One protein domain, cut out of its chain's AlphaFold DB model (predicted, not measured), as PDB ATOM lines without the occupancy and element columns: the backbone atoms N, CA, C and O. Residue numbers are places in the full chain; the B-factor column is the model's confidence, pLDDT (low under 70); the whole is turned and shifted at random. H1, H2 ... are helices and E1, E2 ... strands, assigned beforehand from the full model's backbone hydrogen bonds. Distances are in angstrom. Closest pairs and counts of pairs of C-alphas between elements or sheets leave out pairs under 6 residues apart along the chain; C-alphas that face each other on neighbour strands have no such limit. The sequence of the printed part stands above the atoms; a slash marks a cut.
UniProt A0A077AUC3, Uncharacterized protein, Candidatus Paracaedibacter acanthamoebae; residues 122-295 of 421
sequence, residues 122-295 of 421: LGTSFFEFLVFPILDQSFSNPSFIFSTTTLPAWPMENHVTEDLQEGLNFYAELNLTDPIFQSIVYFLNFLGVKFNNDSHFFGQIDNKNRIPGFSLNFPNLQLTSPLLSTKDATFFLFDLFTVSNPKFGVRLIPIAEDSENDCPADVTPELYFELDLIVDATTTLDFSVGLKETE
ATOM      1  N   LEU A 122     -12.760 -17.332 -19.203       85.44
ATOM      2  CA  LEU A 122     -11.881 -16.262 -19.683       85.44
ATOM      3  C   LEU A 122     -11.066 -15.667 -18.528       85.44
ATOM      4  O   LEU A 122      -9.850 -15.515 -18.651       85.44
ATOM      5  N   GLY A 123     -11.714 -15.459 -17.376       82.81
ATOM      6  CA  GLY A 123     -11.069 -15.032 -16.132       82.81
ATOM      7  C   GLY A 123      -9.997 -15.994 -15.595       82.81
ATOM      8  O   GLY A 123      -9.165 -15.589 -14.789       82.81
ATOM      9  N   THR A 124      -9.974 -17.257 -16.032       85.81
ATOM     10  CA  THR A 124      -8.929 -18.213 -15.635       85.81
ATOM     11  C   THR A 124      -7.615 -17.944 -16.367       85.81
ATOM     12  O   THR A 124      -6.556 -17.893 -15.738       85.81
ATOM     13  N   SER A 125      -7.657 -17.759 -17.691       85.12
ATOM     14  CA  SER A 125      -6.446 -17.452 -18.467       85.12
ATOM     15  C   SER A 125      -6.033 -15.990 -18.374       85.12
ATOM     16  O   SER A 125      -4.848 -15.673 -18.487       85.12
ATOM     17  N   PHE A 126      -7.008 -15.115 -18.158       84.81
ATOM     18  CA  PHE A 126      -6.845 -13.675 -18.147       84.81
ATOM     19  C   PHE A 126      -7.538 -13.136 -16.894       84.81
ATOM     20  O   PHE A 126      -8.700 -12.732 -16.927       84.81
ATOM     21  N   PHE A 127      -6.839 -13.196 -15.757       79.62
ATOM     22  CA  PHE A 127      -7.391 -12.858 -14.437       79.62
ATOM     23  C   PHE A 127      -7.987 -11.447 -14.376       79.62
ATOM     24  O   PHE A 127      -8.872 -11.175 -13.566       79.62
ATOM     25  N   GLU A 128      -7.518 -10.552 -15.244       79.12
ATOM     26  CA  GLU A 128      -8.020  -9.196 -15.385       79.12
ATOM     27  C   GLU A 128      -9.522  -9.186 -15.743       79.12
ATOM     28  O   GLU A 128     -10.239  -8.285 -15.321       79.12
ATOM     29  N   PHE A 129     -10.042 -10.220 -16.419       79.06
ATOM     30  CA  PHE A 129     -11.462 -10.340 -16.779       79.06
ATOM     31  C   PHE A 129     -12.364 -10.882 -15.664       79.06
ATOM     32  O   PHE A 129     -13.570 -10.979 -15.871       79.06
ATOM     33  N   LEU A 130     -11.845 -11.191 -14.467       75.50
ATOM     34  CA  LEU A 130     -12.684 -11.637 -13.340       75.50
ATOM     35  C   LEU A 130     -13.751 -10.604 -12.935       75.50
ATOM     36  O   LEU A 130     -14.754 -10.959 -12.320       75.50
ATOM     37  N   VAL A 131     -13.554  -9.333 -13.294       69.69
ATOM     38  CA  VAL A 131     -14.534  -8.254 -13.095       69.69
ATOM     39  C   VAL A 131     -15.658  -8.251 -14.143       69.69
ATOM     40  O   VAL A 131     -16.640  -7.533 -13.971       69.69
ATOM     41  N   PHE A 132     -15.559  -9.080 -15.190       71.56
ATOM     42  CA  PHE A 132     -16.529  -9.203 -16.285       71.56
ATOM     43  C   PHE A 132     -17.107 -10.624 -16.385       71.56
ATOM     44  O   PHE A 132     -16.984 -11.274 -17.427       71.56
ATOM     45  N   PRO A 133     -17.803 -11.114 -15.339       65.44
ATOM     46  CA  PRO A 133     -18.344 -12.477 -15.311       65.44
ATOM     47  C   PRO A 133     -19.366 -12.743 -16.424       65.44
ATOM     48  O   PRO A 133     -19.677 -13.894 -16.720       65.44
ATOM     49  N   ILE A 134     -19.892 -11.681 -17.036       64.94
ATOM     50  CA  ILE A 134     -20.867 -11.755 -18.117       64.94
ATOM     51  C   ILE A 134     -20.296 -12.391 -19.382       64.94
ATOM     52  O   ILE A 134     -21.009 -13.112 -20.071       64.94
ATOM     53  N   LEU A 135     -18.999 -12.203 -19.656       70.38
ATOM     54  CA  LEU A 135     -18.354 -12.834 -20.804       70.38
ATOM     55  C   LEU A 135     -18.372 -14.356 -20.629       70.38
ATOM     56  O   LEU A 135     -18.840 -15.063 -21.508       70.38
ATOM     57  N   ASP A 136     -18.022 -14.863 -19.449       70.44
ATOM     58  CA  ASP A 136     -17.924 -16.306 -19.192       70.44
ATOM     59  C   ASP A 136     -19.244 -17.080 -19.318       70.44
ATOM     60  O   ASP A 136     -19.235 -18.270 -19.626       70.44
ATOM     61  N   GLN A 137     -20.385 -16.427 -19.093       70.56
ATOM     62  CA  GLN A 137     -21.713 -17.053 -19.208       70.56
ATOM     63  C   GLN A 137     -22.255 -17.033 -20.643       70.56
ATOM     64  O   GLN A 137     -23.176 -17.777 -20.987       70.56
ATOM     65  N   SER A 138     -21.655 -16.189 -21.480       72.50
ATOM     66  CA  SER A 138     -22.134 -15.865 -22.814       72.50
ATOM     67  C   SER A 138     -21.722 -16.879 -23.874       72.50
ATOM     68  O   SER A 138     -22.276 -16.855 -24.969       72.50
ATOM     69  N   PHE A 139     -20.765 -17.765 -23.601       81.25
ATOM     70  CA  PHE A 139     -20.229 -18.667 -24.616       81.25
ATOM     71  C   PHE A 139     -20.070 -20.119 -24.156       81.25
ATOM     72  O   PHE A 139     -19.972 -20.429 -22.973       81.25
ATOM     73  N   SER A 140     -20.045 -21.023 -25.133       84.12
ATOM     74  CA  SER A 140     -19.850 -22.461 -24.962       84.12
ATOM     75  C   SER A 140     -18.843 -22.995 -25.980       84.12
ATOM     76  O   SER A 140     -18.542 -22.331 -26.969       84.12
ATOM     77  N   ASN A 141     -18.287 -24.180 -25.715       86.81
ATOM     78  CA  ASN A 141     -17.304 -24.841 -26.584       86.81
ATOM     79  C   ASN A 141     -16.127 -23.926 -27.007       86.81
ATOM     80  O   ASN A 141     -15.863 -23.777 -28.201       86.81
ATOM     81  N   PRO A 142     -15.424 -23.283 -26.052       90.06
ATOM     82  CA  PRO A 142     -14.319 -22.395 -26.385       90.06
ATOM     83  C   PRO A 142     -13.155 -23.163 -27.027       90.06
ATOM     84  O   PRO A 142     -12.870 -24.312 -26.684       90.06
ATOM     85  N   SER A 143     -12.448 -22.493 -27.930       91.38
ATOM     86  CA  SER A 143     -11.278 -22.998 -28.644       91.38
ATOM     87  C   SER A 143     -10.267 -21.871 -28.846       91.38
ATOM     88  O   SER A 143     -10.633 -20.734 -29.155       91.38
ATOM     89  N   PHE A 144      -8.979 -22.190 -28.697       93.25
ATOM     90  CA  PHE A 144      -7.903 -21.292 -29.099       93.25
ATOM     91  C   PHE A 144      -7.276 -21.766 -30.401       93.25
ATOM     92  O   PHE A 144      -6.984 -22.951 -30.583       93.25
ATOM     93  N   ILE A 145      -7.020 -20.812 -31.292       94.50
ATOM     94  CA  ILE A 145      -6.334 -21.044 -32.557       94.50
ATOM     95  C   ILE A 145      -5.178 -20.063 -32.653       94.50
ATOM     96  O   ILE A 145      -5.346 -18.874 -32.925       94.50
ATOM     97  N   PHE A 146      -3.978 -20.570 -32.417       95.19
ATOM     98  CA  PHE A 146      -2.761 -19.799 -32.582       95.19
ATOM     99  C   PHE A 146      -2.219 -19.966 -33.996       95.19
ATOM    100  O   PHE A 146      -2.043 -21.094 -34.454       95.19
ATOM    101  N   SER A 147      -1.909 -18.857 -34.660       95.31
ATOM    102  CA  SER A 147      -1.265 -18.847 -35.973       95.31
ATOM    103  C   SER A 147      -0.044 -17.936 -35.967       95.31
ATOM    104  O   SER A 147      -0.077 -16.835 -35.428       95.31
ATOM    105  N   THR A 148       1.044 -18.348 -36.612       94.50
ATOM    106  CA  THR A 148       2.243 -17.500 -36.756       94.50
ATOM    107  C   THR A 148       2.149 -16.507 -37.915       94.50
ATOM    108  O   THR A 148       3.126 -15.826 -38.207       94.50
ATOM    109  N   THR A 149       1.035 -16.483 -38.645       92.50
ATOM    110  CA  THR A 149       0.801 -15.570 -39.770       92.50
ATOM    111  C   THR A 149      -0.696 -15.417 -40.035       92.50
ATOM    112  O   THR A 149      -1.490 -16.245 -39.587       92.50
ATOM    113  N   THR A 150      -1.090 -14.402 -40.796       93.06
ATOM    114  CA  THR A 150      -2.476 -14.258 -41.253       93.06
ATOM    115  C   THR A 150      -2.808 -15.326 -42.297       93.06
ATOM    116  O   THR A 150      -2.085 -15.484 -43.284       93.06
ATOM    117  N   LEU A 151      -3.909 -16.054 -42.100       91.69
ATOM    118  CA  LEU A 151      -4.387 -17.089 -43.017       91.69
ATOM    119  C   LEU A 151      -5.846 -16.810 -43.399       91.69
ATOM    120  O   LEU A 151      -6.719 -16.909 -42.537       91.69
ATOM    121  N   PRO A 152      -6.133 -16.469 -44.668       90.75
ATOM    122  CA  PRO A 152      -7.494 -16.183 -45.095       90.75
ATOM    123  C   PRO A 152      -8.333 -17.463 -45.204       90.75
ATOM    124  O   PRO A 152      -7.805 -18.522 -45.559       90.75
ATOM    125  N   ALA A 153      -9.640 -17.335 -44.966       86.00
ATOM    126  CA  ALA A 153     -10.645 -18.389 -45.121       86.00
ATOM    127  C   ALA A 153     -10.252 -19.725 -44.459       86.00
ATOM    128  O   ALA A 153     -10.399 -20.804 -45.045       86.00
ATOM    129  N   TRP A 154      -9.724 -19.661 -43.237       87.56
ATOM    130  CA  TRP A 154      -9.341 -20.844 -42.484       87.56
ATOM    131  C   TRP A 154     -10.584 -21.627 -42.042       87.56
ATOM    132  O   TRP A 154     -11.511 -21.029 -41.493       87.56
ATOM    133  N   PRO A 155     -10.625 -22.958 -42.242       84.38
ATOM    134  CA  PRO A 155     -11.752 -23.772 -41.812       84.38
ATOM    135  C   PRO A 155     -11.811 -23.840 -40.283       84.38
ATOM    136  O   PRO A 155     -10.965 -24.457 -39.631       84.38
ATOM    137  N   MET A 156     -12.838 -23.211 -39.727       75.50
ATOM    138  CA  MET A 156     -13.213 -23.289 -38.323       75.50
ATOM    139  C   MET A 156     -14.070 -24.530 -38.059       75.50
ATOM    140  O   MET A 156     -14.334 -25.359 -38.938       75.50
ATOM    141  N   GLU A 157     -14.493 -24.688 -36.808       68.44
ATOM    142  CA  GLU A 157     -15.486 -25.696 -36.450       68.44
ATOM    143  C   GLU A 157     -16.843 -25.396 -37.125       68.44
ATOM    144  O   GLU A 157     -17.086 -24.292 -37.608       68.44
ATOM    145  N   ASN A 158     -17.711 -26.407 -37.234       64.38
ATOM    146  CA  ASN A 158     -19.065 -26.277 -37.802       64.38
ATOM    147  C   ASN A 158     -19.150 -25.761 -39.257       64.38
ATOM    148  O   ASN A 158     -20.161 -25.193 -39.655       64.38
ATOM    149  N   HIS A 159     -18.127 -26.015 -40.082       63.84
ATOM    150  CA  HIS A 159     -18.077 -25.624 -41.505       63.84
ATOM    151  C   HIS A 159     -18.056 -24.111 -41.770       63.84
ATOM    152  O   HIS A 159     -18.273 -23.688 -42.907       63.84
ATOM    153  N   VAL A 160     -17.756 -23.305 -40.753       70.25
ATOM    154  CA  VAL A 160     -17.507 -21.873 -40.923       70.25
ATOM    155  C   VAL A 160     -16.067 -21.672 -41.404       70.25
ATOM    156  O   VAL A 160     -15.168 -22.425 -41.033       70.25
ATOM    157  N   THR A 161     -15.827 -20.673 -42.251       80.44
ATOM    158  CA  THR A 161     -14.474 -20.253 -42.637       80.44
ATOM    159  C   THR A 161     -14.256 -18.806 -42.245       80.44
ATOM    160  O   THR A 161     -14.991 -17.948 -42.725       80.44
ATOM    161  N   GLU A 162     -13.229 -18.541 -41.445       83.19
ATOM    162  CA  GLU A 162     -12.879 -17.194 -40.982       83.19
ATOM    163  C   GLU A 162     -11.404 -16.886 -41.241       83.19
ATOM    164  O   GLU A 162     -10.566 -17.785 -41.338       83.19
ATOM    165  N   ASP A 163     -11.072 -15.603 -41.366       87.81
ATOM    166  CA  ASP A 163      -9.688 -15.169 -41.552       87.81
ATOM    167  C   ASP A 163      -8.942 -15.223 -40.205       87.81
ATOM    168  O   ASP A 163      -9.245 -14.461 -39.289       87.81
ATOM    169  N   LEU A 164      -7.931 -16.089 -40.078       90.62
ATOM    170  CA  LEU A 164      -7.058 -16.108 -38.900       90.62
ATOM    171  C   LEU A 164      -6.083 -14.937 -38.947       90.62
ATOM    172  O   LEU A 164      -5.348 -14.791 -39.926       90.62
ATOM    173  N   GLN A 165      -6.004 -14.168 -37.863       91.75
ATOM    174  CA  GLN A 165      -4.934 -13.190 -37.669       91.75
ATOM    175  C   GLN A 165      -3.668 -13.868 -37.129       91.75
ATOM    176  O   GLN A 165      -3.720 -14.961 -36.554       91.75
ATOM    177  N   GLU A 166      -2.516 -13.217 -37.297       92.44
ATOM    178  CA  GLU A 166      -1.297 -13.619 -36.589       92.44
ATOM    179  C   GLU A 166      -1.490 -13.476 -35.068       92.44
ATOM    180  O   GLU A 166      -1.957 -12.451 -34.578       92.44
ATOM    181  N   GLY A 167      -1.099 -14.500 -34.313       93.69
ATOM    182  CA  GLY A 167      -1.203 -14.556 -32.859       93.69
ATOM    183  C   GLY A 167      -2.292 -15.507 -32.373       93.69
ATOM    184  O   GLY A 167      -2.596 -16.514 -33.017       93.69
ATOM    185  N   LEU A 168      -2.829 -15.222 -31.185       93.31
ATOM    186  CA  LEU A 168      -3.854 -16.031 -30.530       93.31
ATOM    187  C   LEU A 168      -5.250 -15.558 -30.942       93.31
ATOM    188  O   LEU A 168      -5.679 -14.462 -30.581       93.31
ATOM    189  N   ASN A 169      -5.963 -16.409 -31.668       93.56
ATOM    190  CA  ASN A 169      -7.367 -16.216 -31.992       93.56
ATOM    191  C   ASN A 169      -8.217 -17.072 -31.044       93.56
ATOM    192  O   ASN A 169      -7.808 -18.163 -30.637       93.56
ATOM    193  N   PHE A 170      -9.396 -16.575 -30.702       92.25
ATOM    194  CA  PHE A 170     -10.380 -17.239 -29.863       92.25
ATOM    195  C   PHE A 170     -11.642 -17.501 -30.675       92.25
ATOM    196  O   PHE A 170     -12.077 -16.641 -31.441       92.25
ATOM    197  N   TYR A 171     -12.208 -18.687 -30.495       90.94
ATOM    198  CA  TYR A 171     -13.493 -19.086 -31.047       90.94
ATOM    199  C   TYR A 171     -14.364 -19.631 -29.920       90.94
ATOM    200  O   TYR A 171     -13.884 -20.428 -29.114       90.94
ATOM    201  N   ALA A 172     -15.635 -19.246 -29.873       88.62
ATOM    202  CA  ALA A 172     -16.611 -19.890 -29.005       88.62
ATOM    203  C   ALA A 172     -18.034 -19.737 -29.552       88.62
ATOM    204  O   ALA A 172     -18.372 -18.724 -30.165       88.62
ATOM    205  N   GLU A 173     -18.885 -20.726 -29.304       86.75
ATOM    206  CA  GLU A 173     -20.304 -20.674 -29.659       86.75
ATOM    207  C   GLU A 173     -21.036 -19.715 -28.721       86.75
ATOM    208  O   GLU A 173     -20.859 -19.775 -27.504       86.75
ATOM    209  N   LEU A 174     -21.863 -18.833 -29.274       81.75
ATOM    210  CA  LEU A 174     -22.532 -17.788 -28.513       81.75
ATOM    211  C   LEU A 174     -23.898 -18.247 -28.006       81.75
ATOM    212  O   LEU A 174     -24.763 -18.676 -28.771       81.75
ATOM    213  N   ASN A 175     -24.139 -18.035 -26.718       79.31
ATOM    214  CA  ASN A 175     -25.443 -18.225 -26.115       79.31
ATOM    215  C   ASN A 175     -26.258 -16.920 -26.128       79.31
ATOM    216  O   ASN A 175     -26.287 -16.162 -25.160       79.31
ATOM    217  N   LEU A 176     -26.999 -16.697 -27.215       73.06
ATOM    218  CA  LEU A 176     -27.887 -15.536 -27.380       73.06
ATOM    219  C   LEU A 176     -29.101 -15.518 -26.431       73.06
ATOM    220  O   LEU A 176     -29.880 -14.566 -26.454       73.06
ATOM    221  N   THR A 177     -29.303 -16.558 -25.612       71.75
ATOM    222  CA  THR A 177     -30.394 -16.565 -24.623       71.75
ATOM    223  C   THR A 177     -30.077 -15.742 -23.375       71.75
ATOM    224  O   THR A 177     -31.004 -15.431 -22.624       71.75
ATOM    225  N   ASP A 178     -28.817 -15.342 -23.174       71.31
ATOM    226  CA  ASP A 178     -28.425 -14.494 -22.049       71.31
ATOM    227  C   ASP A 178     -29.154 -13.131 -22.097       71.31
ATOM    228  O   ASP A 178     -29.235 -12.513 -23.169       71.31
ATOM    229  N   PRO A 179     -29.703 -12.645 -20.965       68.38
ATOM    230  CA  PRO A 179     -30.340 -11.334 -20.869       68.38
ATOM    231  C   PRO A 179     -29.528 -10.176 -21.458       68.38
ATOM    232  O   PRO A 179     -30.137  -9.269 -22.029       68.38
ATOM    233  N   ILE A 180     -28.193 -10.207 -21.381       66.75
ATOM    234  CA  ILE A 180     -27.355  -9.127 -21.919       66.75
ATOM    235  C   ILE A 180     -27.472  -9.003 -23.443       66.75
ATOM    236  O   ILE A 180     -27.476  -7.897 -23.986       66.75
ATOM    237  N   PHE A 181     -27.654 -10.125 -24.148       69.69
ATOM    238  CA  PHE A 181     -27.812 -10.121 -25.601       69.69
ATOM    239  C   PHE A 181     -29.256  -9.928 -26.039       69.69
ATOM    240  O   PHE A 181     -29.494  -9.799 -27.236       69.69
ATOM    241  N   GLN A 182     -30.234  -9.857 -25.129       70.19
ATOM    242  CA  GLN A 182     -31.634  -9.681 -25.526       70.19
ATOM    243  C   GLN A 182     -31.822  -8.399 -26.336       70.19
ATOM    244  O   GLN A 182     -32.444  -8.442 -27.392       70.19
ATOM    245  N   SER A 183     -31.217  -7.281 -25.925       65.31
ATOM    246  CA  SER A 183     -31.263  -6.023 -26.686       65.31
ATOM    247  C   SER A 183     -30.676  -6.166 -28.095       65.31
ATOM    248  O   SER A 183     -31.224  -5.609 -29.046       65.31
ATOM    249  N   ILE A 184     -29.616  -6.967 -28.248       68.38
ATOM    250  CA  ILE A 184     -28.993  -7.289 -29.542       68.38
ATOM    251  C   ILE A 184     -29.929  -8.161 -30.381       68.38
ATOM    252  O   ILE A 184     -30.222  -7.829 -31.525       68.38
ATOM    253  N   VAL A 185     -30.459  -9.240 -29.806       70.31
ATOM    254  CA  VAL A 185     -31.412 -10.138 -30.468       70.31
ATOM    255  C   VAL A 185     -32.651  -9.368 -30.922       70.31
ATOM    256  O   VAL A 185     -33.097  -9.533 -32.057       70.31
ATOM    257  N   TYR A 186     -33.185  -8.479 -30.083       68.81
ATOM    258  CA  TYR A 186     -34.303  -7.609 -30.435       68.81
ATOM    259  C   TYR A 186     -33.949  -6.650 -31.571       68.81
ATOM    260  O   TYR A 186     -34.712  -6.564 -32.534       68.81
ATOM    261  N   PHE A 187     -32.805  -5.965 -31.483       68.38
ATOM    262  CA  PHE A 187     -32.355  -5.031 -32.516       68.38
ATOM    263  C   PHE A 187     -32.214  -5.727 -33.872       68.38
ATOM    264  O   PHE A 187     -32.699  -5.239 -34.890       68.38
ATOM    265  N   LEU A 188     -31.631  -6.916 -33.886       68.94
ATOM    266  CA  LEU A 188     -31.358  -7.661 -35.107       68.94
ATOM    267  C   LEU A 188     -32.604  -8.317 -35.698       68.94
ATOM    268  O   LEU A 188     -32.795  -8.271 -36.913       68.94
ATOM    269  N   ASN A 189     -33.508  -8.820 -34.853       69.12
ATOM    270  CA  ASN A 189     -34.843  -9.229 -35.291       69.12
ATOM    271  C   ASN A 189     -35.594  -8.062 -35.942       69.12
ATOM    272  O   ASN A 189     -36.273  -8.254 -36.951       69.12
ATOM    273  N   PHE A 190     -35.457  -6.850 -35.394       66.62
ATOM    274  CA  PHE A 190     -36.026  -5.644 -35.989       66.62
ATOM    275  C   PHE A 190     -35.398  -5.311 -37.351       66.62
ATOM    276  O   PHE A 190     -36.127  -4.938 -38.269       66.62
ATOM    277  N   LEU A 191     -34.093  -5.534 -37.533       64.62
ATOM    278  CA  LEU A 191     -33.444  -5.430 -38.846       64.62
ATOM    279  C   LEU A 191     -33.875  -6.530 -39.837       64.62
ATOM    280  O   LEU A 191     -33.417  -6.540 -40.978       64.62
ATOM    281  N   GLY A 192     -34.727  -7.475 -39.425       62.50
ATOM    282  CA  GLY A 192     -35.112  -8.627 -40.238       62.50
ATOM    283  C   GLY A 192     -33.989  -9.658 -40.399       62.50
ATOM    284  O   GLY A 192     -34.113 -10.576 -41.214       62.50
ATOM    285  N   VAL A 193     -32.909  -9.528 -39.623       65.31
ATOM    286  CA  VAL A 193     -31.790 -10.468 -39.611       65.31
ATOM    287  C   VAL A 193     -32.228 -11.705 -38.837       65.31
ATOM    288  O   VAL A 193     -32.448 -11.666 -37.628       65.31
ATOM    289  N   LYS A 194     -32.385 -12.826 -39.546       57.09
ATOM    290  CA  LYS A 194     -32.661 -14.116 -38.912       57.09
ATOM    291  C   LYS A 194     -31.357 -14.721 -38.430       57.09
ATOM    292  O   LYS A 194     -30.532 -15.131 -39.243       57.09
ATOM    293  N   PHE A 195     -31.214 -14.825 -37.117       59.56
ATOM    294  CA  PHE A 195     -30.129 -15.583 -36.528       59.56
ATOM    295  C   PHE A 195     -30.226 -17.061 -36.876       59.56
ATOM    296  O   PHE A 195     -31.297 -17.671 -36.811       59.56
ATOM    297  N   ASN A 196     -29.074 -17.630 -37.200       55.50
ATOM    298  CA  ASN A 196     -28.880 -19.059 -37.085       55.50
ATOM    299  C   ASN A 196     -28.416 -19.374 -35.652       55.50
ATOM    300  O   ASN A 196     -27.708 -18.577 -35.032       55.50
ATOM    301  N   ASN A 197     -28.787 -20.550 -35.145       56.66
ATOM    302  CA  ASN A 197     -28.292 -21.070 -33.870       56.66
ATOM    303  C   ASN A 197     -26.767 -21.305 -33.886       56.66
ATOM    304  O   ASN A 197     -26.182 -21.492 -32.829       56.66
ATOM    305  N   ASP A 198     -26.123 -21.228 -35.054       65.81
ATOM    306  CA  ASP A 198     -24.674 -21.379 -35.251       65.81
ATOM    307  C   ASP A 198     -23.887 -20.063 -35.033       65.81
ATOM    308  O   ASP A 198     -22.826 -19.844 -35.627       65.81
ATOM    309  N   SER A 199     -24.423 -19.143 -34.225       78.19
ATOM    310  CA  SER A 199     -23.741 -17.880 -33.911       78.19
ATOM    311  C   SER A 199     -22.519 -18.147 -33.035       78.19
ATOM    312  O   SER A 199     -22.586 -18.904 -32.068       78.19
ATOM    313  N   HIS A 200     -21.399 -17.516 -33.358       84.00
ATOM    314  CA  HIS A 200     -20.128 -17.756 -32.690       84.00
ATOM    315  C   HIS A 200     -19.340 -16.459 -32.600       84.00
ATOM    316  O   HIS A 200     -19.327 -15.661 -33.534       84.00
ATOM    317  N   PHE A 201     -18.647 -16.263 -31.484       87.56
ATOM    318  CA  PHE A 201     -17.612 -15.252 -31.418       87.56
ATOM    319  C   PHE A 201     -16.316 -15.804 -31.986       87.56
ATOM    320  O   PHE A 201     -15.861 -16.879 -31.603       87.56
ATOM    321  N   PHE A 202     -15.709 -15.017 -32.858       89.00
ATOM    322  CA  PHE A 202     -14.363 -15.200 -33.350       89.00
ATOM    323  C   PHE A 202     -13.601 -13.878 -33.265       89.00
ATOM    324  O   PHE A 202     -14.153 -12.807 -33.532       89.00
ATOM    325  N   GLY A 203     -12.328 -13.932 -32.894       89.69
ATOM    326  CA  GLY A 203     -11.476 -12.753 -32.917       89.69
ATOM    327  C   GLY A 203     -10.154 -12.948 -32.198       89.69
ATOM    328  O   GLY A 203      -9.808 -14.057 -31.794       89.69
ATOM    329  N   GLN A 204      -9.393 -11.868 -32.058       90.31
ATOM    330  CA  GLN A 204      -8.042 -11.919 -31.510       90.31
ATOM    331  C   GLN A 204      -8.038 -11.602 -30.010       90.31
ATOM    332  O   GLN A 204      -8.729 -10.689 -29.549       90.31
ATOM    333  N   ILE A 205      -7.201 -12.333 -29.270       90.00
ATOM    334  CA  ILE A 205      -6.746 -11.950 -27.931       90.00
ATOM    335  C   ILE A 205      -5.267 -11.580 -28.043       90.00
ATOM    336  O   ILE A 205      -4.386 -12.445 -28.065       90.00
ATOM    337  N   ASP A 206      -4.984 -10.285 -28.157       87.94
ATOM    338  CA  ASP A 206      -3.621  -9.791 -28.325       87.94
ATOM    339  C   ASP A 206      -2.957  -9.547 -26.962       87.94
ATOM    340  O   ASP A 206      -3.129  -8.516 -26.306       87.94
ATOM    341  N   ASN A 207      -2.168 -10.538 -26.548       81.81
ATOM    342  CA  ASN A 207      -1.357 -10.493 -25.331       81.81
ATOM    343  C   ASN A 207      -0.069  -9.675 -25.470       81.81
ATOM    344  O   ASN A 207       0.519  -9.305 -24.448       81.81
ATOM    345  N   LYS A 208       0.369  -9.406 -26.704       82.88
ATOM    346  CA  LYS A 208       1.598  -8.671 -27.001       82.88
ATOM    347  C   LYS A 208       1.362  -7.171 -26.900       82.88
ATOM    348  O   LYS A 208       2.138  -6.469 -26.254       82.88
ATOM    349  N   ASN A 209       0.276  -6.694 -27.503       81.31
ATOM    350  CA  ASN A 209      -0.112  -5.286 -27.485       81.31
ATOM    351  C   ASN A 209      -1.253  -5.067 -26.485       81.31
ATOM    352  O   ASN A 209      -2.390  -4.772 -26.853       81.31
ATOM    353  N   ARG A 210      -0.928  -5.232 -25.198       78.81
ATOM    354  CA  ARG A 210      -1.855  -4.941 -24.097       78.81
ATOM    355  C   ARG A 210      -2.268  -3.468 -24.117       78.81
ATOM    356  O   ARG A 210      -1.495  -2.610 -24.546       78.81
ATOM    357  N   ILE A 211      -3.476  -3.180 -23.644       71.88
ATOM    358  CA  ILE A 211      -4.030  -1.824 -23.676       71.88
ATOM    359  C   ILE A 211      -3.190  -0.926 -22.731       71.88
ATOM    360  O   ILE A 211      -3.048  -1.266 -21.554       71.88
ATOM    361  N   PRO A 212      -2.567   0.170 -23.213       61.00
ATOM    362  CA  PRO A 212      -1.638   0.982 -22.417       61.00
ATOM    363  C   PRO A 212      -2.356   2.003 -21.518       61.00
ATOM    364  O   PRO A 212      -3.301   2.641 -21.965       61.00
ATOM    365  N   GLY A 213      -1.854   2.237 -20.295       55.50
ATOM    366  CA  GLY A 213      -2.341   3.311 -19.404       55.50
ATOM    367  C   GLY A 213      -3.281   2.890 -18.261       55.50
ATOM    368  O   GLY A 213      -3.946   3.749 -17.692       55.50
ATOM    369  N   PHE A 214      -3.319   1.600 -17.907       57.66
ATOM    370  CA  PHE A 214      -4.264   1.010 -16.942       57.66
ATOM    371  C   PHE A 214      -3.543   0.405 -15.715       57.66
ATOM    372  O   PHE A 214      -2.349   0.108 -15.776       57.66
ATOM    373  N   SER A 215      -4.260   0.199 -14.599       55.19
ATOM    374  CA  SER A 215      -3.749  -0.443 -13.363       55.19
ATOM    375  C   SER A 215      -3.409  -1.911 -13.590       55.19
ATOM    376  O   SER A 215      -2.433  -2.428 -13.045       55.19
ATOM    377  N   LEU A 216      -4.246  -2.574 -14.385       62.53
ATOM    378  CA  LEU A 216      -4.113  -3.947 -14.838       62.53
ATOM    379  C   LEU A 216      -3.897  -3.920 -16.349       62.53
ATOM    380  O   LEU A 216      -4.633  -3.259 -17.078       62.53
ATOM    381  N   ASN A 217      -2.879  -4.628 -16.835       72.94
ATOM    382  CA  ASN A 217      -2.578  -4.668 -18.263       72.94
ATOM    383  C   ASN A 217      -3.543  -5.636 -18.963       72.94
ATOM    384  O   ASN A 217      -3.205  -6.802 -19.136       72.94
ATOM    385  N   PHE A 218      -4.723  -5.182 -19.380       78.94
ATOM    386  CA  PHE A 218      -5.653  -6.026 -20.138       78.94
ATOM    387  C   PHE A 218      -5.072  -6.390 -21.517       78.94
ATOM    388  O   PHE A 218      -4.511  -5.513 -22.187       78.94
ATOM    389  N   PRO A 219      -5.189  -7.649 -21.980       83.81
ATOM    390  CA  PRO A 219      -4.941  -7.949 -23.384       83.81
ATOM    391  C   PRO A 219      -5.979  -7.231 -24.247       83.81
ATOM    392  O   PRO A 219      -7.122  -7.030 -23.826       83.81
ATOM    393  N   ASN A 220      -5.587  -6.837 -25.457       85.44
ATOM    394  CA  ASN A 220      -6.553  -6.267 -26.383       85.44
ATOM    395  C   ASN A 220      -7.474  -7.393 -26.874       85.44
ATOM    396  O   ASN A 220      -7.017  -8.363 -27.483       85.44
ATOM    397  N   LEU A 221      -8.757  -7.277 -26.541       86.25
ATOM    398  CA  LEU A 221      -9.796  -8.234 -26.888       86.25
ATOM    399  C   LEU A 221     -10.726  -7.589 -27.905       86.25
ATOM    400  O   LEU A 221     -11.372  -6.581 -27.606       86.25
ATOM    401  N   GLN A 222     -10.847  -8.223 -29.064       87.50
ATOM    402  CA  GLN A 222     -11.877  -7.893 -30.035       87.50
ATOM    403  C   GLN A 222     -12.475  -9.187 -30.567       87.50
ATOM    404  O   GLN A 222     -11.836  -9.898 -31.341       87.50
ATOM    405  N   LEU A 223     -13.701  -9.481 -30.143       88.25
ATOM    406  CA  LEU A 223     -14.478 -10.611 -30.638       88.25
ATOM    407  C   LEU A 223     -15.610 -10.097 -31.513       88.25
ATOM    408  O   LEU A 223     -16.214  -9.067 -31.213       88.25
ATOM    409  N   THR A 224     -15.899 -10.826 -32.580       87.88
ATOM    410  CA  THR A 224     -16.952 -10.519 -33.547       87.88
ATOM    411  C   THR A 224     -17.713 -11.779 -33.908       87.88
ATOM    412  O   THR A 224     -17.147 -12.864 -33.929       87.88
ATOM    413  N   SER A 225     -18.990 -11.633 -34.208       84.94
ATOM    414  CA  SER A 225     -19.828 -12.668 -34.789       84.94
ATOM    415  C   SER A 225     -20.474 -12.073 -36.036       84.94
ATOM    416  O   SER A 225     -21.183 -11.061 -35.925       84.94
ATOM    417  N   PRO A 226     -20.254 -12.662 -37.222       81.38
ATOM    418  CA  PRO A 226     -20.969 -12.249 -38.419       81.38
ATOM    419  C   PRO A 226     -22.467 -12.526 -38.246       81.38
ATOM    420  O   PRO A 226     -22.872 -13.500 -37.610       81.38
ATOM    421  N   LEU A 227     -23.298 -11.647 -38.802       75.06
ATOM    422  CA  LEU A 227     -24.759 -11.750 -38.715       75.06
ATOM    423  C   LEU A 227     -25.413 -12.322 -39.963       75.06
ATOM    424  O   LEU A 227     -26.575 -12.723 -39.932       75.06
ATOM    425  N   LEU A 228     -24.669 -12.363 -41.062       70.06
ATOM    426  CA  LEU A 228     -25.092 -12.987 -42.304       70.06
ATOM    427  C   LEU A 228     -24.209 -14.199 -42.567       70.06
ATOM    428  O   LEU A 228     -23.007 -14.177 -42.324       70.06
ATOM    429  N   SER A 229     -24.816 -15.253 -43.105       61.88
ATOM    430  CA  SER A 229     -24.123 -16.498 -43.452       61.88
ATOM    431  C   SER A 229     -23.138 -16.348 -44.613       61.88
ATOM    432  O   SER A 229     -22.330 -17.240 -44.856       61.88
ATOM    433  N   THR A 230     -23.207 -15.240 -45.351       63.75
ATOM    434  CA  THR A 230     -22.303 -14.926 -46.454       63.75
ATOM    435  C   THR A 230     -21.724 -13.534 -46.256       63.75
ATOM    436  O   THR A 230     -22.488 -12.573 -46.159       63.75
ATOM    437  N   LYS A 231     -20.389 -13.439 -46.264       61.00
ATOM    438  CA  LYS A 231     -19.616 -12.191 -46.134       61.00
ATOM    439  C   LYS A 231     -20.128 -11.107 -47.101       61.00
ATOM    440  O   LYS A 231     -20.382  -9.984 -46.705       61.00
ATOM    441  N   ASP A 232     -20.483 -11.484 -48.328       63.03
ATOM    442  CA  ASP A 232     -20.918 -10.524 -49.355       63.03
ATOM    443  C   ASP A 232     -22.436 -10.250 -49.401       63.03
ATOM    444  O   ASP A 232     -22.929  -9.662 -50.365       63.03
ATOM    445  N   ALA A 233     -23.221 -10.693 -48.411       68.44
ATOM    446  CA  ALA A 233     -24.652 -10.392 -48.427       68.44
ATOM    447  C   ALA A 233     -24.908  -8.910 -48.127       68.44
ATOM    448  O   ALA A 233     -24.506  -8.378 -47.092       68.44
ATOM    449  N   THR A 234     -25.647  -8.268 -49.030       75.00
ATOM    450  CA  THR A 234     -26.160  -6.909 -48.858       75.00
ATOM    451  C   THR A 234     -27.634  -6.934 -48.475       75.00
ATOM    452  O   THR A 234     -28.398  -7.732 -49.025       75.00
ATOM    453  N   PHE A 235     -28.068  -6.018 -47.615       72.00
ATOM    454  CA  PHE A 235     -29.485  -5.807 -47.310       72.00
ATOM    455  C   PHE A 235     -29.799  -4.318 -47.148       72.00
ATOM    456  O   PHE A 235     -28.894  -3.487 -47.060       72.00
ATOM    457  N   PHE A 236     -31.087  -3.977 -47.143       69.38
ATOM    458  CA  PHE A 236     -31.534  -2.606 -46.924       69.38
ATOM    459  C   PHE A 236     -31.841  -2.372 -45.445       69.38
ATOM    460  O   PHE A 236     -32.686  -3.049 -44.863       69.38
ATOM    461  N   LEU A 237     -31.176  -1.388 -44.849       67.00
ATOM    462  CA  LEU A 237     -31.453  -0.901 -43.504       67.00
ATOM    463  C   LEU A 237     -32.468   0.249 -43.586       67.00
ATOM    464  O   LEU A 237     -32.233   1.237 -44.286       67.00
ATOM    465  N   PHE A 238     -33.592   0.125 -42.869       62.75
ATOM    466  CA  PHE A 238     -34.706   1.094 -42.868       62.75
ATOM    467  C   PHE A 238     -35.291   1.416 -44.252       62.75
ATOM    468  O   PHE A 238     -35.827   2.504 -44.434       62.75
ATOM    469  N   ASP A 239     -35.138   0.523 -45.234       61.00
ATOM    470  CA  ASP A 239     -35.470   0.773 -46.648       61.00
ATOM    471  C   ASP A 239     -34.736   1.979 -47.278       61.00
ATOM    472  O   ASP A 239     -35.120   2.465 -48.341       61.00
ATOM    473  N   LEU A 240     -33.670   2.473 -46.634       58.34
ATOM    474  CA  LEU A 240     -32.939   3.679 -47.042       58.34
ATOM    475  C   LEU A 240     -31.481   3.394 -47.396       58.34
ATOM    476  O   LEU A 240     -30.969   3.943 -48.369       58.34
ATOM    477  N   PHE A 241     -30.810   2.550 -46.613       68.31
ATOM    478  CA  PHE A 241     -29.367   2.356 -46.707       68.31
ATOM    479  C   PHE A 241     -29.033   0.958 -47.206       68.31
ATOM    480  O   PHE A 241     -29.543  -0.018 -46.665       68.31
ATOM    481  N   THR A 242     -28.152   0.849 -48.199       75.75
ATOM    482  CA  THR A 242     -27.620  -0.453 -48.624       75.75
ATOM    483  C   THR A 242     -26.420  -0.787 -47.755       75.75
ATOM    484  O   THR A 242     -25.443  -0.048 -47.761       75.75
ATOM    485  N   VAL A 243     -26.477  -1.881 -47.006       76.25
ATOM    486  CA  VAL A 243     -25.427  -2.246 -46.047       76.25
ATOM    487  C   VAL A 243     -24.915  -3.663 -46.291       76.25
ATOM    488  O   VAL A 243     -25.646  -4.502 -46.822       76.25
ATOM    489  N   SER A 244     -23.671  -3.930 -45.902       80.19
ATOM    490  CA  SER A 244     -22.995  -5.234 -45.977       80.19
ATOM    491  C   SER A 244     -22.220  -5.543 -44.695       80.19
ATOM    492  O   SER A 244     -22.099  -4.692 -43.816       80.19
ATOM    493  N   ASN A 245     -21.716  -6.778 -44.583       78.88
ATOM    494  CA  ASN A 245     -20.884  -7.251 -43.467       78.88
ATOM    495  C   ASN A 245     -21.402  -6.891 -42.056       78.88
ATOM    496  O   ASN A 245     -20.605  -6.482 -41.207       78.88
ATOM    497  N   PRO A 246     -22.711  -7.016 -41.756       79.06
ATOM    498  CA  PRO A 246     -23.171  -6.762 -40.404       79.06
ATOM    499  C   PRO A 246     -22.525  -7.778 -39.454       79.06
ATOM    500  O   PRO A 246     -22.525  -8.991 -39.695       79.06
ATOM    501  N   LYS A 247     -21.997  -7.274 -38.351       81.75
ATOM    502  CA  LYS A 247     -21.398  -8.052 -37.275       81.75
ATOM    503  C   LYS A 247     -21.771  -7.417 -35.947       81.75
ATOM    504  O   LYS A 247     -21.999  -6.215 -35.847       81.75
ATOM    505  N   PHE A 248     -21.822  -8.223 -34.909       81.31
ATOM    506  CA  PHE A 248     -21.819  -7.713 -33.544       81.31
ATOM    507  C   PHE A 248     -20.590  -8.256 -32.843       81.31
ATOM    508  O   PHE A 248     -20.045  -9.288 -33.230       81.31
ATOM    509  N   GLY A 249     -20.127  -7.547 -31.834       83.00
ATOM    510  CA  GLY A 249     -18.882  -7.870 -31.184       83.00
ATOM    511  C   GLY A 249     -18.844  -7.420 -29.746       83.00
ATOM    512  O   GLY A 249     -19.740  -6.734 -29.255       83.00
ATOM    513  N   VAL A 250     -17.768  -7.811 -29.082       81.81
ATOM    514  CA  VAL A 250     -17.379  -7.247 -27.798       81.81
ATOM    515  C   VAL A 250     -15.936  -6.785 -27.897       81.81
ATOM    516  O   VAL A 250     -15.092  -7.453 -28.507       81.81
ATOM    517  N   ARG A 251     -15.660  -5.617 -27.332       85.06
ATOM    518  CA  ARG A 251     -14.306  -5.089 -27.173       85.06
ATOM    519  C   ARG A 251     -14.154  -4.459 -25.805       85.06
ATOM    520  O   ARG A 251     -15.146  -4.158 -25.149       85.06
ATOM    521  N   LEU A 252     -12.921  -4.242 -25.380       80.56
ATOM    522  CA  LEU A 252     -12.653  -3.439 -24.194       80.56
ATOM    523  C   LEU A 252     -12.473  -1.976 -24.596       80.56
ATOM    524  O   LEU A 252     -11.726  -1.680 -25.529       80.56
ATOM    525  N   ILE A 253     -13.133  -1.071 -23.875       76.81
ATOM    526  CA  ILE A 253     -12.941   0.373 -24.026       76.81
ATOM    527  C   ILE A 253     -12.395   0.991 -22.730       76.81
ATOM    528  O   ILE A 253     -12.763   0.542 -21.639       76.81
ATOM    529  N   PRO A 254     -11.536   2.024 -22.827       71.94
ATOM    530  CA  PRO A 254     -11.178   2.845 -21.680       71.94
ATOM    531  C   PRO A 254     -12.393   3.616 -21.165       71.94
ATOM    532  O   PRO A 254     -13.116   4.235 -21.949       71.94
ATOM    533  N   ILE A 255     -12.554   3.668 -19.849       69.62
ATOM    534  CA  ILE A 255     -13.390   4.664 -19.190       69.62
ATOM    535  C   ILE A 255     -12.536   5.926 -19.052       69.62
ATOM    536  O   ILE A 255     -11.529   5.937 -18.346       69.62
ATOM    537  N   ALA A 256     -12.903   6.989 -19.766       57.16
ATOM    538  CA  ALA A 256     -12.296   8.297 -19.554       57.16
ATOM    539  C   ALA A 256     -12.784   8.840 -18.202       57.16
ATOM    540  O   ALA A 256     -13.940   9.246 -18.093       57.16
ATOM    541  N   GLU A 257     -11.934   8.828 -17.175       53.06
ATOM    542  CA  GLU A 257     -12.190   9.610 -15.964       53.06
ATOM    543  C   GLU A 257     -11.777  11.069 -16.190       53.06
ATOM    544  O   GLU A 257     -10.735  11.356 -16.788       53.06
ATOM    545  N   ASP A 258     -12.615  11.994 -15.714       46.81
ATOM    546  CA  ASP A 258     -12.297  13.418 -15.663       46.81
ATOM    547  C   ASP A 258     -10.982  13.626 -14.893       46.81
ATOM    548  O   ASP A 258     -10.767  13.133 -13.786       46.81
ATOM    549  N   SER A 259     -10.079  14.355 -15.537       44.25
ATOM    550  CA  SER A 259      -8.637  14.399 -15.309       44.25
ATOM    551  C   SER A 259      -8.179  15.124 -14.031       44.25
ATOM    552  O   SER A 259      -7.413  16.085 -14.128       44.25
ATOM    553  N   GLU A 260      -8.601  14.700 -12.839       52.09
ATOM    554  CA  GLU A 260      -8.094  15.295 -11.585       52.09
ATOM    555  C   GLU A 260      -7.423  14.331 -10.600       52.09
ATOM    556  O   GLU A 260      -6.697  14.799  -9.726       52.09
ATOM    557  N   ASN A 261      -7.548  13.012 -10.757       45.88
ATOM    558  CA  ASN A 261      -6.798  12.061  -9.933       45.88
ATOM    559  C   ASN A 261      -6.013  11.092 -10.817       45.88
ATOM    560  O   ASN A 261      -6.573  10.518 -11.742       45.88
ATOM    561  N   ASP A 262      -4.734  10.879 -10.491       47.06
ATOM    562  CA  ASP A 262      -3.816   9.868 -11.055       47.06
ATOM    563  C   ASP A 262      -4.281   8.410 -10.787       47.06
ATOM    564  O   ASP A 262      -3.474   7.496 -10.592       47.06
ATOM    565  N   CYS A 263      -5.591   8.164 -10.730       45.59
ATOM    566  CA  CYS A 263      -6.126   6.819 -10.773       45.59
ATOM    567  C   CYS A 263      -6.006   6.308 -12.216       45.59
ATOM    568  O   CYS A 263      -6.378   7.010 -13.157       45.59
ATOM    569  N   PRO A 264      -5.454   5.107 -12.422       51.72
ATOM    570  CA  PRO A 264      -5.436   4.503 -13.743       51.72
ATOM    571  C   PRO A 264      -6.867   4.369 -14.260       51.72
ATOM    572  O   PRO A 264      -7.738   3.940 -13.508       51.72
ATOM    573  N   ALA A 265      -7.080   4.714 -15.533       54.22
ATOM    574  CA  ALA A 265      -8.360   4.525 -16.201       54.22
ATOM    575  C   ALA A 265      -8.848   3.085 -15.978       54.22
ATOM    576  O   ALA A 265      -8.056   2.147 -16.071       54.22
ATOM    577  N   ASP A 266     -10.130   2.907 -15.674       68.94
ATOM    578  CA  ASP A 266     -10.763   1.590 -15.649       68.94
ATOM    579  C   ASP A 266     -11.145   1.177 -17.086       68.94
ATOM    580  O   ASP A 266     -11.301   2.019 -17.973       68.94
ATOM    581  N   VAL A 267     -11.276  -0.125 -17.356       71.75
ATOM    582  CA  VAL A 267     -11.828  -0.637 -18.627       71.75
ATOM    583  C   VAL A 267     -13.248  -1.140 -18.416       71.75
ATOM    584  O   VAL A 267     -13.600  -1.589 -17.330       71.75
ATOM    585  N   THR A 268     -14.051  -1.132 -19.475       75.00
ATOM    586  CA  THR A 268     -15.342  -1.831 -19.505       75.00
ATOM    587  C   THR A 268     -15.495  -2.596 -20.817       75.00
ATOM    588  O   THR A 268     -15.023  -2.119 -21.855       75.00
ATOM    589  N   PRO A 269     -16.146  -3.773 -20.820       75.94
ATOM    590  CA  PRO A 269     -16.610  -4.379 -22.049       75.94
ATOM    591  C   PRO A 269     -17.653  -3.459 -22.679       75.94
ATOM    592  O   PRO A 269     -18.587  -2.999 -22.023       75.94
ATOM    593  N   GLU A 270     -17.475  -3.194 -23.961       78.12
ATOM    594  CA  GLU A 270     -18.459  -2.579 -24.829       78.12
ATOM    595  C   GLU A 270     -18.942  -3.654 -25.794       78.12
ATOM    596  O   GLU A 270     -18.171  -4.184 -26.602       78.12
ATOM    597  N   LEU A 271     -20.230  -3.974 -25.708       76.81
ATOM    598  CA  LEU A 271     -20.913  -4.650 -26.797       76.81
ATOM    599  C   LEU A 271     -21.050  -3.654 -27.932       76.81
ATOM    600  O   LEU A 271     -21.462  -2.522 -27.702       76.81
ATOM    601  N   TYR A 272     -20.727  -4.061 -29.147       77.69
ATOM    602  CA  TYR A 272     -20.871  -3.192 -30.296       77.69
ATOM    603  C   TYR A 272     -21.541  -3.899 -31.457       77.69
ATOM    604  O   TYR A 272     -21.518  -5.122 -31.585       77.69
ATOM    605  N   PHE A 273     -22.136  -3.100 -32.323       76.44
ATOM    606  CA  PHE A 273     -22.627  -3.534 -33.613       76.44
ATOM    607  C   PHE A 273     -21.881  -2.764 -34.696       76.44
ATOM    608  O   PHE A 273     -21.738  -1.547 -34.604       76.44
ATOM    609  N   GLU A 274     -21.412  -3.476 -35.711       80.31
ATOM    610  CA  GLU A 274     -20.716  -2.915 -36.858       80.31
ATOM    611  C   GLU A 274     -21.369  -3.353 -38.168       80.31
ATOM    612  O   GLU A 274     -21.868  -4.471 -38.287       80.31
ATOM    613  N   LEU A 275     -21.365  -2.468 -39.159       78.50
ATOM    614  CA  LEU A 275     -21.751  -2.778 -40.535       78.50
ATOM    615  C   LEU A 275     -20.992  -1.876 -41.504       78.50
ATOM    616  O   LEU A 275     -20.499  -0.820 -41.113       78.50
ATOM    617  N   ASP A 276     -20.977  -2.259 -42.771       79.00
ATOM    618  CA  ASP A 276     -20.461  -1.413 -43.839       79.00
ATOM    619  C   ASP A 276     -21.645  -0.792 -44.580       79.00
ATOM    620  O   ASP A 276     -22.525  -1.501 -45.070       79.00
ATOM    621  N   LEU A 277     -21.685   0.532 -44.692       76.06
ATOM    622  CA  LEU A 277     -22.633   1.220 -45.564       76.06
ATOM    623  C   LEU A 277     -22.037   1.354 -46.953       76.06
ATOM    624  O   LEU A 277     -21.016   2.017 -47.144       76.06
ATOM    625  N   ILE A 278     -22.718   0.771 -47.929       76.38
ATOM    626  CA  ILE A 278     -22.364   0.875 -49.336       76.38
ATOM    627  C   ILE A 278     -22.911   2.201 -49.852       76.38
ATOM    628  O   ILE A 278     -24.125   2.389 -49.966       76.38
ATOM    629  N   VAL A 279     -22.001   3.122 -50.160       68.81
ATOM    630  CA  VAL A 279     -22.349   4.413 -50.754       68.81
ATOM    631  C   VAL A 279     -22.365   4.308 -52.274       68.81
ATOM    632  O   VAL A 279     -23.298   4.779 -52.911       68.81
ATOM    633  N   ASP A 280     -21.367   3.647 -52.860       67.94
ATOM    634  CA  ASP A 280     -21.335   3.285 -54.278       67.94
ATOM    635  C   ASP A 280     -20.453   2.042 -54.515       67.94
ATOM    636  O   ASP A 280     -20.085   1.339 -53.576       67.94
ATOM    637  N   ALA A 281     -20.115   1.750 -55.775       68.69
ATOM    638  CA  ALA A 281     -19.306   0.586 -56.153       68.69
ATOM    639  C   ALA A 281     -17.862   0.592 -55.603       68.69
ATOM    640  O   ALA A 281     -17.181  -0.431 -55.671       68.69
ATOM    641  N   THR A 282     -17.373   1.730 -55.115       68.75
ATOM    642  CA  THR A 282     -15.988   1.938 -54.659       68.75
ATOM    643  C   THR A 282     -15.877   2.500 -53.244       68.75
ATOM    644  O   THR A 282     -14.789   2.467 -52.665       68.75
ATOM    645  N   THR A 283     -16.980   2.995 -52.688       65.44
ATOM    646  CA  THR A 283     -17.013   3.709 -51.418       65.44
ATOM    647  C   THR A 283     -17.897   2.974 -50.420       65.44
ATOM    648  O   THR A 283     -19.123   2.938 -50.552       65.44
ATOM    649  N   THR A 284     -17.258   2.437 -49.384       68.25
ATOM    650  CA  THR A 284     -17.900   1.882 -48.192       68.25
ATOM    651  C   THR A 284     -17.515   2.701 -46.966       68.25
ATOM    652  O   THR A 284     -16.399   3.218 -46.874       68.25
ATOM    653  N   LEU A 285     -18.454   2.850 -46.036       69.12
ATOM    654  CA  LEU A 285     -18.244   3.527 -44.760       69.12
ATOM    655  C   LEU A 285     -18.419   2.536 -43.621       69.12
ATOM    656  O   LEU A 285     -19.450   1.872 -43.561       69.12
ATOM    657  N   ASP A 286     -17.458   2.503 -42.703       65.19
ATOM    658  CA  ASP A 286     -17.535   1.664 -41.512       65.19
ATOM    659  C   ASP A 286     -18.475   2.321 -40.489       65.19
ATOM    660  O   ASP A 286     -18.298   3.481 -40.096       65.19
ATOM    661  N   PHE A 287     -19.489   1.583 -40.051       68.00
ATOM    662  CA  PHE A 287     -20.385   1.961 -38.963       68.00
ATOM    663  C   PHE A 287     -20.034   1.110 -37.758       68.00
ATOM    664  O   PHE A 287     -19.967  -0.106 -37.885       68.00
ATOM    665  N   SER A 288     -19.882   1.728 -36.588       66.62
ATOM    666  CA  SER A 288     -19.717   1.027 -35.312       66.62
ATOM    667  C   SER A 288     -20.530   1.744 -34.240       66.62
ATOM    668  O   SER A 288     -20.510   2.975 -34.162       66.62
ATOM    669  N   VAL A 289     -21.259   0.987 -33.426       66.19
ATOM    670  CA  VAL A 289     -22.087   1.509 -32.334       66.19
ATOM    671  C   VAL A 289     -21.815   0.735 -31.075       66.19
ATOM    672  O   VAL A 289     -22.058  -0.466 -31.051       66.19
ATOM    673  N   GLY A 290     -21.392   1.438 -30.030       62.81
ATOM    674  CA  GLY A 290     -21.413   0.913 -28.674       62.81
ATOM    675  C   GLY A 290     -22.848   0.778 -28.170       62.81
ATOM    676  O   GLY A 290     -23.638   1.719 -28.235       62.81
ATOM    677  N   LEU A 291     -23.186  -0.401 -27.670       61.88
ATOM    678  CA  LEU A 291     -24.435  -0.712 -26.996       61.88
ATOM    679  C   LEU A 291     -24.174  -0.597 -25.494       61.88
ATOM    680  O   LEU A 291     -23.412  -1.381 -24.926       61.88
ATOM    681  N   LYS A 292     -24.798   0.382 -24.840       56.25
ATOM    682  CA  LYS A 292     -24.754   0.503 -23.381       56.25
ATOM    683  C   LYS A 292     -26.006  -0.115 -22.776       56.25
ATOM    684  O   LYS A 292     -27.112   0.190 -23.212       56.25
ATOM    685  N   GLU A 293     -25.837  -0.933 -21.739       49.06
ATOM    686  CA  GLU A 293     -26.936  -1.643 -21.057       49.06
ATOM    687  C   GLU A 293     -28.044  -0.720 -20.522       49.06
ATOM    688  O   GLU A 293     -29.186  -1.147 -20.368       49.06
ATOM    689  N   THR A 294     -27.723   0.539 -20.216       46.47
ATOM    690  CA  THR A 294     -28.626   1.480 -19.535       46.47
ATOM    691  C   THR A 294     -29.303   2.486 -20.462       46.47
ATOM    692  O   THR A 294     -30.169   3.243 -20.011       46.47
ATOM    693  N   GLU A 295     -28.935   2.525 -21.743       50.72
ATOM    694  CA  GLU A 295     -29.472   3.500 -22.688       50.72
ATOM    695  C   GLU A 295     -30.606   2.866 -23.511       50.72
ATOM    696  O   GLU A 295     -30.416   1.918 -24.266       50.72
TER     697      GLU A 295
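AT A GLANCE: This is residues 122 to 295 of the 421 residues of an uncharacterized protein of Candidatus Paracaedibacter acanthamoebae (UniProt A0A077AUC3). A strongly twisted wall of eight antiparallel strands, E1 and E4 to E10, has helix H4 on one side with the short helices H1 to H3, while the small hairpin E2 and E3 folds back on the other side near E5. The sheet is branched, E8 having three neighbours, and E7, E8, E9 and E10 form a meander, each strand the antiparallel neighbour of the one before. The 174 printed residues hold, in order, H1 H2 H3 E1 E2 E3 E4 H4 E5 E6 E7 E8 E9 E10, of mixed class. The whole is compact, with a radius of gyration of the C-alphas of 17.1 A and spans of 48 by 37 by 35 A.

HOW THE PARTS SIT: H1, residues 122 to 125, and H2, residues 127 to 131, touch only at the corner, with closest C-alphas Gly 123 and Leu 130 at 4.7 A. H1 touches H3, residues 133 to 137, with closest C-alphas Leu 122 and Asp 136 at 6.1 A. E1, residues 139 to 147, is an edge strand antiparallel to E4, residues 167 to 174, with N 143 and O 171 within hydrogen-bond range at 2.8 A. E2, residues 151 to 155, and E3, residues 161 to 164, form a hairpin, with N 151 and O 164 at 2.9 A. H4, residues 179 to 190, is on the branched sheet; H2 only grazes it with residues 128 to 131. E5, residues 200 to 206, lies on the other side of E4 from E1, with N 170 and O 203 at 2.8 A. It forms a hairpin with E6, residues 220 to 226, with N 202 and O 224 at 2.8 A. E8, residues 241 to 254, has E6 and E7, residues 234 to 237, on one side, with N 225 and O 248 at 2.8 A and N 237 and O 241 at 2.8 A. On the other side is E9, residues 267 to 278, antiparallel at 164 degrees, with N 249 and O 272 at 2.8 A. E9 and E10, residues 284 to 291, form a hairpin, with N 277 and O 285 at 2.8 A. O i to N i+4 pairs within range number 6 of 8 in H4 and 0 of 1 in H2 and in H3, where 1 of 2 O i to N i+3 pairs is within range; H1 is too short for such a pair.

IN THESE COORDINATES: H1 begins at C-alpha 122, (-11.881, -16.262, -19.683). H4 is 17.1 A long, E8 30.9 A and E9 32.5 A; E8 bends by 78 degrees at residue 244. E10 ends at C-alpha 291, (-24.435, -0.712, -26.996).

THE WHOLE: The C-alphas of His 159 and Glu 260, the two farthest apart, are 51.7 A apart. The printed part has no cut. The links E5 to E6 and E8 to E9 are long. Mean pLDDT of the printed part is 74.1; 69 residues are under 70, among them 186 to 198, 255 to 266 and 279 to 295.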